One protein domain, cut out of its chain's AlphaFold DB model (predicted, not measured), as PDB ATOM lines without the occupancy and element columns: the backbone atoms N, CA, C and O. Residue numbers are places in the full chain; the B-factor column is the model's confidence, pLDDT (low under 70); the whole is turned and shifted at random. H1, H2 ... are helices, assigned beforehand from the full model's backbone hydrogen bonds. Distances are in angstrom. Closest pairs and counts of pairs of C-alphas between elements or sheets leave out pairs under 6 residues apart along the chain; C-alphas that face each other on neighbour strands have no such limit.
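AT A GLANCE: This is residues 6 to 75, 223 to 248 and 266 to 290 of the 374 residues of the protein "Methyltransferase domain protein" of Legionella brunensis (UniProt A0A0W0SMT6). One long helix, H5, lies in a C-shaped wrap of six shorter helices, with one side of H5 left bare. H2 runs along H5 on one side, short H1 and H4 are behind it, H3 makes a second row behind H2 and H4, and H7 crosses the far side; the wrap is loose towards H6, which touches no helix. The printed part has 121 residues, with seven named helices in the order H1 to H7 and no named strand: all helix. It is compact, with a radius of gyration of the C-alphas of 14.1 A and spans of 44 by 32 by 30 A.

HOW THE PARTS SIT: H5, residues 223 to 246, touches H2, residues 16 to 26, with its residues 225 to 236 alone; the closest C-alphas, of Ala 26 and Leu 233, are 5.2 A apart. These two run the same way at a shallow tilt of 29 degrees. H1, residues 6 to 10, touches residues 224 to 228 of H5 alone, with C-alphas 6 and 228 closest at 6.4 A, and touches H2 only at the corner, with C-alphas 10 and 16 closest at 4.9 A. H3, residues 32 to 43, touches H2 at a steep tilt of 53 degrees, opposite ways, with C-alphas 24 and 35 closest at 6.4 A. H4, residues 51 to 64, forms a helical hairpin with H3, whose residues 38 to 42 alone touch it; the tilt is shallow at 34 degrees, only just short of steep, and C-alphas 38 and 61 are closest at 7.3 A. H4 is close to H5 but not clearly touching, at 7.0 A between C-alphas 59 and 239. H7, residues 281 to 288, only just touches H5, with 3 pairs of C-alphas within 8 A, the closest those of Glu 227 and Tyr 288 at 7.7 A. H6, residues 268 to 276, is close to H5 but not clearly touching, at 7.2 A between C-alphas 242 and 275, and is apart from H7. In each of the seven helices every O i to N i+4 pair is within hydrogen-bond range.

IN THESE COORDINATES: H1 begins at C-alpha 6, (244.367, 210.919, 205.646). H5 measures 34.6 A from C-alpha 223 at (242.225, 199.578, 210.999) to C-alpha 246; H4 measures 19.7 A, H3 16.3 A and H2 15.2 A. H7 ends at C-alpha 288, (251.168, 198.136, 203.910).

THE WHOLE: The C-alphas farthest apart, of Asn 14 and Pro 248, are 45.0 A apart. Residues 76 to 222 are not printed, with 28.3 A between C-alphas 75 and 223; residues 249 to 265 are not printed, with 11.4 A between C-alphas 248 and 266. Of the links that are printed whole, none is long. The mean pLDDT of the printed part is 82.5; 25 residues are under 70, among them 266 to 280.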
ATOM      1  N   ILE A   6     243.992 209.891 204.665       92.88
ATOM      2  CA  ILE A   6     244.367 210.919 205.646       92.88
ATOM      3  C   ILE A   6     243.174 211.830 205.937       92.88
ATOM      4  O   ILE A   6     242.761 211.972 207.089       92.88
ATOM      5  N   MET A   7     242.581 212.407 204.888       95.00
ATOM      6  CA  MET A   7     241.432 213.305 205.029       95.00
ATOM      7  C   MET A   7     240.198 212.573 205.535       95.00
ATOM      8  O   MET A   7     239.474 213.096 206.380       95.00
ATOM      9  N   HIS A   8     239.956 211.353 205.054       92.88
ATOM     10  CA  HIS A   8     238.838 210.531 205.496       92.88
ATOM     11  C   HIS A   8     238.861 210.331 207.016       92.88
ATOM     12  O   HIS A   8     237.835 210.538 207.671       92.88
ATOM     13  N   THR A   9     240.018 209.956 207.565       93.06
ATOM     14  CA  THR A   9     240.184 209.648 208.988       93.06
ATOM     15  C   THR A   9     240.223 210.924 209.829       93.06
ATOM     16  O   THR A   9     239.513 211.004 210.831       93.06
ATOM     17  N   LEU A  10     240.932 211.971 209.384       95.56
ATOM     18  CA  LEU A  10     241.002 213.260 210.086       95.56
ATOM     19  C   LEU A  10     239.644 213.973 210.177       95.56
ATOM     20  O   LEU A  10     239.334 214.573 211.206       95.56
ATOM     21  N   MET A  11     238.826 213.897 209.125       94.19
ATOM     22  CA  MET A  11     237.503 214.538 209.052       94.19
ATOM     23  C   MET A  11     236.372 213.667 209.619       94.19
ATOM     24  O   MET A  11     235.204 214.070 209.620       94.19
ATOM     25  N   SER A  12     236.673 212.443 210.052       93.12
ATOM     26  CA  SER A  12     235.675 211.532 210.605       93.12
ATOM     27  C   SER A  12     235.265 211.966 212.007       93.12
ATOM     28  O   SER A  12     236.097 212.042 212.904       93.12
ATOM     29  N   LYS A  13     233.959 212.142 212.249       91.75
ATOM     30  CA  LYS A  13     233.430 212.457 213.591       91.75
ATOM     31  C   LYS A  13     233.846 211.439 214.659       91.75
ATOM     32  O   LYS A  13     233.994 211.812 215.815       91.75
ATOM     33  N   ASN A  14     234.032 210.182 214.260       90.75
ATOM     34  CA  ASN A  14     234.326 209.086 215.180       90.75
ATOM     35  C   ASN A  14     235.824 208.814 215.338       90.75
ATOM     36  O   ASN A  14     236.184 208.121 216.276       90.75
ATOM     37  N   LEU A  15     236.668 209.308 214.420       91.06
ATOM     38  CA  LEU A  15     238.113 209.017 214.394       91.06
ATOM     39  C   LEU A  15     238.984 210.263 214.491       91.06
ATOM     40  O   LEU A  15     240.204 210.151 214.536       91.06
ATOM     41  N   HIS A  16     238.379 211.452 214.508       93.06
ATOM     42  CA  HIS A  16     239.104 212.715 214.527       93.06
ATOM     43  C   HIS A  16     240.090 212.788 215.699       93.06
ATOM     44  O   HIS A  16     241.241 213.177 215.517       93.06
ATOM     45  N   ARG A  17     239.662 212.373 216.897       92.56
ATOM     46  CA  ARG A  17     240.506 212.400 218.096       92.56
ATOM     47  C   ARG A  17     241.744 211.522 217.920       92.56
ATOM     48  O   ARG A  17     242.853 211.967 218.202       92.56
ATOM     49  N   GLU A  18     241.555 210.297 217.453       90.38
ATOM     50  CA  GLU A  18     242.616 209.331 217.199       90.38
ATOM     51  C   GLU A  18     243.532 209.818 216.070       90.38
ATOM     52  O   GLU A  18     244.748 209.774 216.214       90.38
ATOM     53  N   ALA A  19     242.979 210.376 214.989       93.06
ATOM     54  CA  ALA A  19     243.752 210.954 213.890       93.06
ATOM     55  C   ALA A  19     244.665 212.099 214.357       93.06
ATOM     56  O   ALA A  19     245.834 212.166 213.978       93.06
ATOM     57  N   VAL A  20     244.156 212.978 215.227       94.88
ATOM     58  CA  VAL A  20     244.944 214.048 215.853       94.88
ATOM     59  C   VAL A  20     246.058 213.465 216.725       94.88
ATOM     60  O   VAL A  20     247.183 213.965 216.696       94.88
ATOM     61  N   GLN A  21     245.787 212.401 217.485       92.44
ATOM     62  CA  GLN A  21     246.823 211.716 218.263       92.44
ATOM     63  C   GLN A  21     247.896 211.093 217.363       92.44
ATOM     64  O   GLN A  21     249.078 211.234 217.666       92.44
ATOM     65  N   VAL A  22     247.511 210.483 216.237       92.12
ATOM     66  CA  VAL A  22     248.453 209.952 215.240       92.12
ATOM     67  C   VAL A  22     249.337 211.055 214.666       92.12
ATOM     68  O   VAL A  22     250.546 210.867 214.591       92.12
ATOM     69  N   LEU A  23     248.780 212.212 214.300       95.12
ATOM     70  CA  LEU A  23     249.574 213.338 213.795       95.12
ATOM     71  C   LEU A  23     250.572 213.846 214.844       95.12
ATOM     72  O   LEU A  23     251.744 214.029 214.532       95.12
ATOM     73  N   ASN A  24     250.145 214.000 216.099       93.44
ATOM     74  CA  ASN A  24     251.060 214.363 217.187       93.44
ATOM     75  C   ASN A  24     252.150 213.306 217.410       93.44
ATOM     76  O   ASN A  24     253.282 213.651 217.724       93.44
ATOM     77  N   TYR A  25     251.818 212.026 217.256       90.12
ATOM     78  CA  TYR A  25     252.774 210.936 217.401       90.12
ATOM     79  C   TYR A  25     253.787 210.889 216.250       90.12
ATOM     80  O   TYR A  25     254.988 210.783 216.487       90.12
ATOM     81  N   ALA A  26     253.327 211.012 215.004       91.00
ATOM     82  CA  ALA A  26     254.186 210.975 213.822       91.00
ATOM     83  C   ALA A  26     255.157 212.167 213.757       91.00
ATOM     84  O   ALA A  26     256.239 212.052 213.185       91.00
ATOM     85  N   PHE A  27     254.787 213.294 214.370       92.88
ATOM     86  CA  PHE A  27     255.594 214.512 214.464       92.88
ATOM     87  C   PHE A  27     255.934 214.853 215.922       92.88
ATOM     88  O   PHE A  27     255.900 216.014 216.317       92.88
ATOM     89  N   ILE A  28     256.253 213.841 216.737       89.94
ATOM     90  CA  ILE A  28     256.517 213.994 218.181       89.94
ATOM     91  C   ILE A  28     257.702 214.913 218.513       89.94
ATOM     92  O   ILE A  28     257.799 215.427 219.624       89.94
ATOM     93  N   ASP A  29     258.605 215.123 217.561       89.94
ATOM     94  CA  ASP A  29     259.745 216.032 217.660       89.94
ATOM     95  C   ASP A  29     259.409 217.484 217.274       89.94
ATOM     96  O   ASP A  29     260.300 218.338 217.252       89.94
ATOM     97  N   VAL A  30     258.140 217.764 216.969       94.69
ATOM     98  CA  VAL A  30     257.604 219.081 216.615       94.69
ATOM     99  C   VAL A  30     256.710 219.605 217.747       94.69
ATOM    100  O   VAL A  30     256.040 218.838 218.440       94.69
ATOM    101  N   SER A  31     256.692 220.924 217.954       95.56
ATOM    102  CA  SER A  31     255.827 221.584 218.933       95.56
ATOM    103  C   SER A  31     254.351 221.243 218.683       95.56
ATOM    104  O   SER A  31     253.885 221.158 217.540       95.56
ATOM    105  N   LYS A  32     253.581 221.062 219.762       94.88
ATOM    106  CA  LYS A  32     252.149 220.733 219.660       94.88
ATOM    107  C   LYS A  32     251.375 221.836 218.945       94.88
ATOM    108  O   LYS A  32     250.420 221.555 218.227       94.88
ATOM    109  N   GLU A  33     251.803 223.080 219.119       96.88
ATOM    110  CA  GLU A  33     251.238 224.264 218.486       96.88
ATOM    111  C   GLU A  33     251.421 224.222 216.963       96.88
ATOM    112  O   GLU A  33     250.468 224.467 216.217       96.88
ATOM    113  N   ALA A  34     252.608 223.842 216.478       97.50
ATOM    114  CA  ALA A  34     252.860 223.704 215.048       97.50
ATOM    115  C   ALA A  34     252.089 222.527 214.434       97.50
ATOM    116  O   ALA A  34     251.546 222.665 213.335       97.50
ATOM    117  N   VAL A  35     251.977 221.395 215.140       97.50
ATOM    118  CA  VAL A  35     251.151 220.258 214.691       97.50
ATOM    119  C   VAL A  35     249.666 220.636 214.651       97.50
ATOM    120  O   VAL A  35     248.974 220.309 213.689       97.50
ATOM    121  N   ALA A  36     249.165 221.380 215.641       97.69
ATOM    122  CA  ALA A  36     247.795 221.897 215.630       97.69
ATOM    123  C   ALA A  36     247.545 222.839 214.439       97.69
ATOM    124  O   ALA A  36     246.504 222.755 213.788       97.69
ATOM    125  N   SER A  37     248.521 223.689 214.103       97.38
ATOM    126  CA  SER A  37     248.470 224.544 212.911       97.38
ATOM    127  C   SER A  37     248.406 223.730 211.611       97.38
ATOM    128  O   SER A  37     247.591 224.029 210.735       97.38
ATOM    129  N   LEU A  38     249.192 222.647 211.503       98.00
ATOM    130  CA  LEU A  38     249.080 221.704 210.386       98.00
ATOM    131  C   LEU A  38     247.679 221.095 210.310       98.00
ATOM    132  O   LEU A  38     247.096 221.084 209.232       98.00
ATOM    133  N   ILE A  39     247.143 220.592 211.424       98.00
ATOM    134  CA  ILE A  39     245.813 219.968 211.462       98.00
ATOM    135  C   ILE A  39     244.752 220.928 210.925       98.00
ATOM    136  O   ILE A  39     243.988 220.536 210.046       98.00
ATOM    137  N   ASN A  40     244.751 222.183 211.380       97.12
ATOM    138  CA  ASN A  40     243.815 223.199 210.892       97.12
ATOM    139  C   ASN A  40     243.970 223.417 209.380       97.12
ATOM    140  O   ASN A  40     242.991 223.377 208.643       97.12
ATOM    141  N   LYS A  41     245.212 223.543 208.896       96.75
ATOM    142  CA  LYS A  41     245.500 223.686 207.464       96.75
ATOM    143  C   LYS A  41     245.015 222.488 206.642       96.75
ATOM    144  O   LYS A  41     244.549 222.665 205.520       96.75
ATOM    145  N   LEU A  42     245.144 221.269 207.166       97.31
ATOM    146  CA  LEU A  42     244.615 220.073 206.514       97.31
ATOM    147  C   LEU A  42     243.084 220.076 206.524       97.31
ATOM    148  O   LEU A  42     242.477 219.701 205.528       97.31
ATOM    149  N   GLN A  43     242.455 220.536 207.607       94.88
ATOM    150  CA  GLN A  43     240.999 220.643 207.720       94.88
ATOM    151  C   GLN A  43     240.369 221.663 206.757       94.88
ATOM    152  O   GLN A  43     239.182 221.561 206.464       94.88
ATOM    153  N   ASP A  44     241.149 222.590 206.210       95.75
ATOM    154  CA  ASP A  44     240.681 223.493 205.153       95.75
ATOM    155  C   ASP A  44     240.635 222.820 203.764       95.75
ATOM    156  O   ASP A  44     240.041 223.360 202.825       95.75
ATOM    157  N   LEU A  45     241.248 221.639 203.599       95.62
ATOM    158  CA  LEU A  45     241.227 220.892 202.340       95.62
ATOM    159  C   LEU A  45     239.893 220.140 202.145       95.62
ATOM    160  O   LEU A  45     239.310 219.640 203.114       95.62
ATOM    161  N   PRO A  46     239.424 219.963 200.891       96.19
ATOM    162  CA  PRO A  46     238.274 219.112 200.590       96.19
ATOM    163  C   PRO A  46     238.435 217.691 201.145       96.19
ATOM    164  O   PRO A  46     239.516 217.099 201.093       96.19
ATOM    165  N   ARG A  47     237.347 217.100 201.649       91.75
ATOM    166  CA  ARG A  47     237.364 215.767 202.284       91.75
ATOM    167  C   ARG A  47     237.819 214.640 201.342       91.75
ATOM    168  O   ARG A  47     238.299 213.605 201.798       91.75
ATOM    169  N   ASP A  48     237.630 214.814 200.043       94.06
ATOM    170  CA  ASP A  48     237.995 213.881 198.976       94.06
ATOM    171  C   ASP A  48     239.396 214.124 198.392       94.06
ATOM    172  O   ASP A  48     239.780 213.438 197.447       94.06
ATOM    173  N   THR A  49     240.177 215.042 198.975       94.56
ATOM    174  CA  THR A  49     241.561 215.307 198.556       94.56
ATOM    175  C   THR A  49     242.405 214.033 198.620       94.56
ATOM    176  O   THR A  49     242.438 213.349 199.643       94.56
ATOM    177  N   ASP A  50     243.095 213.733 197.521       92.19
ATOM    178  CA  ASP A  50     243.967 212.565 197.386       92.19
ATOM    179  C   ASP A  50     245.158 212.625 198.356       92.19
ATOM    180  O   ASP A  50     245.741 213.692 198.574       92.19
ATOM    181  N   ASP A  51     245.547 211.477 198.915       90.50
ATOM    182  CA  ASP A  51     246.631 211.398 199.898       90.50
ATOM    183  C   ASP A  51     247.968 211.913 199.352       90.50
ATOM    184  O   ASP A  51     248.758 212.433 200.133       90.50
ATOM    185  N   ASN A  52     248.218 211.843 198.038       88.19
ATOM    186  CA  ASN A  52     249.422 212.432 197.439       88.19
ATOM    187  C   ASN A  52     249.458 213.955 197.626       88.19
ATOM    188  O   ASN A  52     250.483 214.528 197.991       88.19
ATOM    189  N   VAL A  53     248.314 214.620 197.439       91.06
ATOM    190  CA  VAL A  53     248.197 216.074 197.612       91.06
ATOM    191  C   VAL A  53     248.347 216.445 199.087       91.06
ATOM    192  O   VAL A  53     249.013 217.424 199.423       91.06
ATOM    193  N   VAL A  54     247.760 215.655 199.985       93.31
ATOM    194  CA  VAL A  54     247.898 215.868 201.431       93.31
ATOM    195  C   VAL A  54     249.346 215.666 201.883       93.31
ATOM    196  O   VAL A  54     249.870 216.484 202.640       93.31
ATOM    197  N   ALA A  55     250.015 214.622 201.388       90.69
ATOM    198  CA  ALA A  55     251.418 214.344 201.669       90.69
ATOM    199  C   ALA A  55     252.323 215.506 201.233       90.69
ATOM    200  O   ALA A  55     253.198 215.907 201.999       90.69
ATOM    201  N   ASP A  56     252.067 216.114 200.070       88.31
ATOM    202  CA  ASP A  56     252.772 217.315 199.606       88.31
ATOM    203  C   ASP A  56     252.578 218.520 200.544       88.31
ATOM    204  O   ASP A  56     253.515 219.292 200.789       88.31
ATOM    205  N   VAL A  57     251.369 218.704 201.086       93.69
ATOM    206  CA  VAL A  57     251.079 219.780 202.049       93.69
ATOM    207  C   VAL A  57     251.835 219.558 203.357       93.69
ATOM    208  O   VAL A  57     252.454 220.501 203.861       93.69
ATOM    209  N   ILE A  58     251.817 218.328 203.879       94.50
ATOM    210  CA  ILE A  58     252.547 217.933 205.092       94.50
ATOM    211  C   ILE A  58     254.053 218.116 204.886       94.50
ATOM    212  O   ILE A  58     254.717 218.719 205.723       94.50
ATOM    213  N   ALA A  59     254.586 217.666 203.752       89.75
ATOM    214  CA  ALA A  59     255.990 217.814 203.389       89.75
ATOM    215  C   ALA A  59     256.440 219.271 203.374       89.75
ATOM    216  O   ALA A  59     257.427 219.645 204.007       89.75
ATOM    217  N   SER A  60     255.674 220.102 202.662       89.19
ATOM    218  CA  SER A  60     255.957 221.525 202.520       89.19
ATOM    219  C   SER A  60     255.933 222.220 203.877       89.19
ATOM    220  O   SER A  60     256.811 223.027 204.162       89.19
ATOM    221  N   TRP A  61     254.952 221.883 204.722       94.38
ATOM    222  CA  TRP A  61     254.889 222.368 206.098       94.38
ATOM    223  C   TRP A  61     256.130 221.942 206.884       94.38
ATOM    224  O   TRP A  61     256.841 222.807 207.392       94.38
ATOM    225  N   TYR A  62     256.437 220.645 206.906       91.56
ATOM    226  CA  TYR A  62     257.498 220.072 207.726       91.56
ATOM    227  C   TYR A  62     258.884 220.640 207.384       91.56
ATOM    228  O   TYR A  62     259.640 221.035 208.270       91.56
ATOM    229  N   ILE A  63     259.196 220.768 206.091       86.50
ATOM    230  CA  ILE A  63     260.465 221.338 205.608       86.50
ATOM    231  C   ILE A  63     260.569 222.840 205.926       86.50
ATOM    232  O   ILE A  63     261.672 223.360 206.088       86.50
ATOM    233  N   SER A  64     259.434 223.539 206.027       88.88
ATOM    234  CA  SER A  64     259.380 224.981 206.302       88.88
ATOM    235  C   SER A  64     259.367 225.354 207.789       88.88
ATOM    236  O   SER A  64     259.380 226.545 208.102       88.88
ATOM    237  N   LEU A  65     259.324 224.374 208.701       90.62
ATOM    238  CA  LEU A  65     259.205 224.637 210.136       90.62
ATOM    239  C   LEU A  65     260.388 225.465 210.669       90.62
ATOM    240  O   LEU A  65     261.551 225.145 210.388       90.62
ATOM    241  N   PRO A  66     260.130 226.511 211.474       89.94
ATOM    242  CA  PRO A  66     261.195 227.256 212.128       89.94
ATOM    243  C   PRO A  66     261.868 226.395 213.205       89.94
ATOM    244  O   PRO A  66     261.248 225.530 213.818       89.94
ATOM    245  N   LYS A  67     263.143 226.682 213.509       84.88
ATOM    246  CA  LYS A  67     263.917 225.929 214.520       84.88
ATOM    247  C   LYS A  67     263.227 225.859 215.888       84.88
ATOM    248  O   LYS A  67     263.391 224.865 216.580       84.88
ATOM    249  N   GLY A  68     262.491 226.904 216.273       89.25
ATOM    250  CA  GLY A  68     261.774 226.956 217.551       89.25
ATOM    251  C   GLY A  68     260.639 225.936 217.672       89.25
ATOM    252  O   GLY A  68     260.320 225.536 218.785       89.25
ATOM    253  N   ASP A  69     260.090 225.476 216.545       92.44
ATOM    254  CA  ASP A  69     259.046 224.449 216.518       92.44
ATOM    255  C   ASP A  69     259.615 223.027 216.496       92.44
ATOM    256  O   ASP A  69     258.865 222.071 216.654       92.44
ATOM    257  N   LEU A  70     260.930 222.857 216.334       90.06
ATOM    258  CA  LEU A  70     261.596 221.557 216.400       90.06
ATOM    259  C   LEU A  70     262.085 221.318 217.831       90.06
ATOM    260  O   LEU A  70     263.204 221.683 218.197       90.06
ATOM    261  N   VAL A  71     261.231 220.710 218.650       90.94
ATOM    262  CA  VAL A  71     261.514 220.444 220.070       90.94
ATOM    263  C   VAL A  71     262.430 219.233 220.275       90.94
ATOM    264  O   VAL A  71     263.065 219.117 221.324       90.94
ATOM    265  N   GLY A  72     262.565 218.380 219.253       85.00
ATOM    266  CA  GLY A  72     263.376 217.166 219.296       85.00
ATOM    267  C   GLY A  72     262.679 216.005 220.003       85.00
ATOM    268  O   GLY A  72     261.621 216.157 220.611       85.00
ATOM    269  N   PHE A  73     263.267 214.813 219.909       83.50
ATOM    270  CA  PHE A  73     262.723 213.631 220.572       83.50
ATOM    271  C   PHE A  73     262.989 213.671 222.085       83.50
ATOM    272  O   PHE A  73     264.061 214.114 222.505       83.50
ATOM    273  N   PRO A  74     262.058 213.159 222.914       79.62
ATOM    274  CA  PRO A  74     262.237 213.105 224.367       79.62
ATOM    275  C   PRO A  74     263.354 212.145 224.801       79.62
ATOM    276  O   PRO A  74     263.810 212.206 225.939       79.62
ATOM    277  N   MET A  75     263.770 211.246 223.911       82.31
ATOM    278  CA  MET A  75     264.853 210.297 224.123       82.31
ATOM    279  C   MET A  75     265.561 210.020 222.799       82.31
ATOM    280  O   MET A  75     264.966 210.141 221.727       82.31
ATOM    281  N   ASP A 223     241.219 199.649 212.066       78.38
ATOM    282  CA  ASP A 223     242.225 199.578 210.999       78.38
ATOM    283  C   ASP A 223     242.543 200.947 210.364       78.38
ATOM    284  O   ASP A 223     243.709 201.222 210.091       78.38
ATOM    285  N   ASP A 224     241.563 201.854 210.201       84.69
ATOM    286  CA  ASP A 224     241.803 203.162 209.572       84.69
ATOM    287  C   ASP A 224     242.834 203.996 210.371       84.69
ATOM    288  O   ASP A 224     243.626 204.738 209.783       84.69
ATOM    289  N   VAL A 225     242.855 203.887 211.705       85.81
ATOM    290  CA  VAL A 225     243.793 204.639 212.564       85.81
ATOM    291  C   VAL A 225     245.203 204.047 212.494       85.81
ATOM    292  O   VAL A 225     246.179 204.798 212.430       85.81
ATOM    293  N   LEU A 226     245.319 202.716 212.477       82.62
ATOM    294  CA  LEU A 226     246.605 202.024 212.349       82.62
ATOM    295  C   LEU A 226     247.223 202.280 210.971       82.62
ATOM    296  O   LEU A 226     248.379 202.698 210.896       82.62
ATOM    297  N   GLU A 227     246.429 202.154 209.903       83.31
ATOM    298  CA  GLU A 227     246.849 202.487 208.538       83.31
ATOM    299  C   GLU A 227     247.313 203.950 208.439       83.31
ATOM    300  O   GLU A 227     248.356 204.233 207.847       83.31
ATOM    301  N   LEU A 228     246.593 204.889 209.074       87.94
ATOM    302  CA  LEU A 228     247.001 206.296 209.128       87.94
ATOM    303  C   LEU A 228     248.348 206.475 209.845       87.94
ATOM    304  O   LEU A 228     249.171 207.281 209.409       87.94
ATOM    305  N   SER A 229     248.586 205.731 210.929       86.50
ATOM    306  CA  SER A 229     249.839 205.806 211.686       86.50
ATOM    307  C   SER A 229     251.036 205.344 210.867       86.50
ATOM    308  O   SER A 229     252.029 206.068 210.784       86.50
ATOM    309  N   HIS A 230     250.922 204.208 210.175       81.19
ATOM    310  CA  HIS A 230     251.975 203.718 209.289       81.19
ATOM    311  C   HIS A 230     252.215 204.677 208.129       81.19
ATOM    312  O   HIS A 230     253.367 204.950 207.792       81.19
ATOM    313  N   LEU A 231     251.147 205.228 207.555       84.38
ATOM    314  CA  LEU A 231     251.247 206.174 206.455       84.38
ATOM    315  C   LEU A 231     252.021 207.436 206.861       84.38
ATOM    316  O   LEU A 231     252.965 207.833 206.177       84.38
ATOM    317  N   LEU A 232     251.653 208.059 207.983       88.50
ATOM    318  CA  LEU A 232     252.273 209.310 208.424       88.50
ATOM    319  C   LEU A 232     253.713 209.116 208.916       88.50
ATOM    320  O   LEU A 232     254.562 209.961 208.636       88.50
ATOM    321  N   LEU A 233     254.016 208.001 209.592       83.62
ATOM    322  CA  LEU A 233     255.383 207.680 210.016       83.62
ATOM    323  C   LEU A 233     256.308 207.450 208.821       83.62
ATOM    324  O   LEU A 233     257.416 207.979 208.798       83.62
ATOM    325  N   ASN A 234     255.860 206.720 207.798       78.19
ATOM    326  CA  ASN A 234     256.684 206.476 206.614       78.19
ATOM    327  C   ASN A 234     256.879 207.729 205.764       78.19
ATOM    328  O   ASN A 234     257.994 207.979 205.292       78.19
ATOM    329  N   LEU A 235     255.835 208.553 205.626       82.81
ATOM    330  CA  LEU A 235     255.954 209.888 205.047       82.81
ATOM    331  C   LEU A 235     257.041 210.686 205.777       82.81
ATOM    332  O   LEU A 235     257.950 211.240 205.155       82.81
ATOM    333  N   ARG A 236     256.996 210.677 207.112       84.81
ATOM    334  CA  ARG A 236     257.972 211.369 207.947       84.81
ATOM    335  C   ARG A 236     259.394 210.811 207.806       84.81
ATOM    336  O   ARG A 236     260.332 211.584 207.621       84.81
ATOM    337  N   TYR A 237     259.584 209.496 207.833       76.94
ATOM    338  CA  TYR A 237     260.905 208.886 207.657       76.94
ATOM    339  C   TYR A 237     261.498 209.156 206.273       76.94
ATOM    340  O   TYR A 237     262.704 209.382 206.139       76.94
ATOM    341  N   SER A 238     260.649 209.187 205.247       75.62
ATOM    342  CA  SER A 238     261.049 209.547 203.887       75.62
ATOM    343  C   SER A 238     261.505 211.006 203.811       75.62
ATOM    344  O   SER A 238     262.559 211.286 203.236       75.62
ATOM    345  N   LEU A 239     260.780 211.920 204.469       80.62
ATOM    346  CA  LEU A 239     261.175 213.322 204.633       80.62
ATOM    347  C   LEU A 239     262.529 213.459 205.336       80.62
ATOM    348  O   LEU A 239     263.417 214.147 204.834       80.62
ATOM    349  N   ASP A 240     262.725 212.771 206.460       77.12
ATOM    350  CA  ASP A 240     263.982 212.824 207.211       77.12
ATOM    351  C   ASP A 240     265.167 212.308 206.385       77.12
ATOM    352  O   ASP A 240     266.248 212.903 206.399       77.12
ATOM    353  N   LYS A 241     264.971 211.223 205.626       73.94
ATOM    354  CA  LYS A 241     265.981 210.682 204.706       73.94
ATOM    355  C   LYS A 241     266.326 211.684 203.608       73.94
ATOM    356  O   LYS A 241     267.504 211.911 203.339       73.94
ATOM    357  N   PHE A 242     265.315 212.290 202.994       74.81
ATOM    358  CA  PHE A 242     265.499 213.301 201.959       74.81
ATOM    359  C   PHE A 242     266.286 214.510 202.486       74.81
ATOM    360  O   PHE A 242     267.276 214.923 201.883       74.81
ATOM    361  N   ILE A 243     265.908 215.032 203.654       75.38
ATOM    362  CA  ILE A 243     266.589 216.157 204.303       75.38
ATOM    363  C   ILE A 243     268.050 215.816 204.627       75.38
ATOM    364  O   ILE A 243     268.927 216.653 204.429       75.38
ATOM    365  N   LYS A 244     268.334 214.602 205.117       71.94
ATOM    366  CA  LYS A 244     269.709 214.154 205.399       71.94
ATOM    367  C   LYS A 244     270.556 214.073 204.125       71.94
ATOM    368  O   LYS A 244     271.699 214.506 204.137       71.94
ATOM    369  N   ASN A 245     269.994 213.558 203.032       68.62
ATOM    370  CA  ASN A 245     270.716 213.366 201.768       68.62
ATOM    371  C   ASN A 245     270.943 214.664 200.978       68.62
ATOM    372  O   ASN A 245     271.844 214.723 200.146       68.62
ATOM    373  N   THR A 246     270.115 215.685 201.200       67.38
ATOM    374  CA  THR A 246     270.221 216.990 200.525       67.38
ATOM    375  C   THR A 246     271.119 217.981 201.265       67.38
ATOM    376  O   THR A 246     271.442 219.039 200.722       67.38
ATOM    377  N   GLN A 247     271.562 217.653 202.482       60.41
ATOM    378  CA  GLN A 247     272.569 218.439 203.186       60.41
ATOM    379  C   GLN A 247     273.968 218.085 202.661       60.41
ATOM    380  O   GLN A 247     274.319 216.906 202.611       60.41
ATOM    381  N   PRO A 248     274.783 219.072 202.242       43.59
ATOM    382  CA  PRO A 248     276.136 218.803 201.775       43.59
ATOM    383  C   PRO A 248     276.971 218.161 202.893       43.59
ATOM    384  O   PRO A 248     277.012 218.659 204.017       43.59
ATOM    385  N   LEU A 266     267.090 226.073 200.172       48.38
ATOM    386  CA  LEU A 266     267.199 225.309 198.927       48.38
ATOM    387  C   LEU A 266     266.001 225.689 198.043       48.38
ATOM    388  O   LEU A 266     264.894 225.842 198.563       48.38
ATOM    389  N   ASP A 267     266.207 225.835 196.732       50.97
ATOM    390  CA  ASP A 267     265.148 226.149 195.768       50.97
ATOM    391  C   ASP A 267     263.981 225.161 195.940       50.97
ATOM    392  O   ASP A 267     264.051 223.998 195.524       50.97
ATOM    393  N   LEU A 268     262.922 225.613 196.621       50.78
ATOM    394  CA  LEU A 268     261.799 224.788 197.071       50.78
ATOM    395  C   LEU A 268     261.152 224.036 195.902       50.78
ATOM    396  O   LEU A 268     260.540 222.995 196.112       50.78
ATOM    397  N   ARG A 269     261.313 224.523 194.663       51.88
ATOM    398  CA  ARG A 269     260.834 223.858 193.445       51.88
ATOM    399  C   ARG A 269     261.640 222.610 193.091       51.88
ATOM    400  O   ARG A 269     261.038 221.607 192.717       51.88
ATOM    401  N   LYS A 270     262.966 222.653 193.239       53.94
ATOM    402  CA  LYS A 270     263.851 221.504 192.998       53.94
ATOM    403  C   LYS A 270     263.686 220.456 194.098       53.94
ATOM    404  O   LYS A 270     263.525 219.279 193.798       53.94
ATOM    405  N   VAL A 271     263.588 220.912 195.350       56.34
ATOM    406  CA  VAL A 271     263.229 220.065 196.498       56.34
ATOM    407  C   VAL A 271     261.883 219.384 196.276       56.34
ATOM    408  O   VAL A 271     261.782 218.179 196.460       56.34
ATOM    409  N   LYS A 272     260.870 220.127 195.819       55.28
ATOM    410  CA  LYS A 272     259.541 219.581 195.530       55.28
ATOM    411  C   LYS A 272     259.575 218.521 194.423       55.28
ATOM    412  O   LYS A 272     258.986 217.467 194.604       55.28
ATOM    413  N   GLN A 273     260.287 218.751 193.316       56.06
ATOM    414  CA  GLN A 273     260.396 217.763 192.230       56.06
ATOM    415  C   GLN A 273     261.142 216.485 192.641       56.06
ATOM    416  O   GLN A 273     260.698 215.391 192.299       56.06
ATOM    417  N   GLU A 274     262.247 216.602 193.380       56.91
ATOM    418  CA  GLU A 274     263.019 215.443 193.854       56.91
ATOM    419  C   GLU A 274     262.285 214.679 194.974       56.91
ATOM    420  O   GLU A 274     262.398 213.459 195.070       56.91
ATOM    421  N   TYR A 275     261.483 215.377 195.780       58.56
ATOM    422  CA  TYR A 275     260.674 214.804 196.855       58.56
ATOM    423  C   TYR A 275     259.429 214.058 196.356       58.56
ATOM    424  O   TYR A 275     259.175 212.940 196.799       58.56
ATOM    425  N   THR A 276     258.673 214.627 195.408       54.94
ATOM    426  CA  THR A 276     257.486 213.968 194.831       54.94
ATOM    427  C   THR A 276     257.857 212.664 194.106       54.94
ATOM    428  O   THR A 276     257.041 211.755 194.020       54.94
ATOM    429  N   ALA A 277     259.104 212.520 193.641       51.72
ATOM    430  CA  ALA A 277     259.626 211.260 193.103       51.72
ATOM    431  C   ALA A 277     260.039 210.236 194.184       51.72
ATOM    432  O   ALA A 277     260.217 209.060 193.872       51.72
ATOM    433  N   ALA A 278     260.228 210.664 195.438       53.91
ATOM    434  CA  ALA A 278     260.750 209.836 196.527       53.91
ATOM    435  C   ALA A 278     259.663 209.156 197.377       53.91
ATOM    436  O   ALA A 278     259.965 208.171 198.052       53.91
ATOM    437  N   ILE A 279     258.422 209.655 197.358       62.25
ATOM    438  CA  ILE A 279     257.295 209.059 198.088       62.25
ATOM    439  C   ILE A 279     256.253 208.574 197.098       62.25
ATOM    440  O   ILE A 279     255.420 209.326 196.602       62.25
ATOM    441  N   ASP A 280     256.315 207.278 196.832       69.62
ATOM    442  CA  ASP A 280     255.295 206.571 196.080       69.62
ATOM    443  C   ASP A 280     254.222 206.067 197.056       69.62
ATOM    444  O   ASP A 280     254.330 204.988 197.646       69.62
ATOM    445  N   MET A 281     253.188 206.888 197.262       72.44
ATOM    446  CA  MET A 281     252.057 206.541 198.127       72.44
ATOM    447  C   MET A 281     251.296 205.313 197.628       72.44
ATOM    448  O   MET A 281     250.698 204.605 198.436       72.44
ATOM    449  N   GLU A 282     251.296 205.044 196.321       72.62
ATOM    450  CA  GLU A 282     250.618 203.876 195.756       72.62
ATOM    451  C   GLU A 282     251.402 202.601 196.055       72.62
ATOM    452  O   GLU A 282     250.815 201.628 196.531       72.62
ATOM    453  N   LYS A 283     252.729 202.624 195.887       70.44
ATOM    454  CA  LYS A 283     253.604 201.539 196.344       70.44
ATOM    455  C   LYS A 283     253.441 201.295 197.844       70.44
ATOM    456  O   LYS A 283     253.239 200.157 198.254       70.44
ATOM    457  N   PHE A 284     253.411 202.353 198.657       67.12
ATOM    458  CA  PHE A 284     253.183 202.224 200.097       67.12
ATOM    459  C   PHE A 284     251.831 201.565 200.421       67.12
ATOM    460  O   PHE A 284     251.756 200.635 201.224       67.12
ATOM    461  N   LYS A 285     250.750 202.008 199.770       70.38
ATOM    462  CA  LYS A 285     249.411 201.422 199.942       70.38
ATOM    463  C   LYS A 285     249.356 199.959 199.514       70.38
ATOM    464  O   LYS A 285     248.564 199.210 200.084       70.38
ATOM    465  N   GLN A 286     250.163 199.552 198.537       69.62
ATOM    466  CA  GLN A 286     250.293 198.154 198.128       69.62
ATOM    467  C   GLN A 286     251.068 197.326 199.160       69.62
ATOM    468  O   GLN A 286     250.634 196.226 199.478       69.62
ATOM    469  N   GLU A 287     252.163 197.858 199.706       64.38
ATOM    470  CA  GLU A 287     253.025 197.158 200.671       64.38
ATOM    471  C   GLU A 287     252.386 197.036 202.063       64.38
ATOM    472  O   GLU A 287     252.464 195.985 202.694       64.38
ATOM    473  N   TYR A 288     251.716 198.086 202.547       61.97
ATOM    474  CA  TYR A 288     251.168 198.136 203.910       61.97
ATOM    475  C   TYR A 288     249.647 197.975 203.971       61.97
ATOM    476  O   TYR A 288     249.109 197.616 205.014       61.97
ATOM    477  N   GLY A 289     248.935 198.140 202.850       59.62
ATOM    478  CA  GLY A 289     247.503 197.823 202.762       59.62
ATOM    479  C   GLY A 289     247.189 196.323 202.821       59.62
ATOM    480  O   GLY A 289     246.017 195.947 202.793       59.62
ATOM    481  N   THR A 290     248.217 195.470 202.885       57.31
ATOM    482  CA  THR A 290     248.124 194.012 203.060       57.31
ATOM    483  C   THR A 290     248.441 193.549 204.482       57.31
ATOM    484  O   THR A 290     248.465 192.341 204.718       57.31
TER     485      THR A 290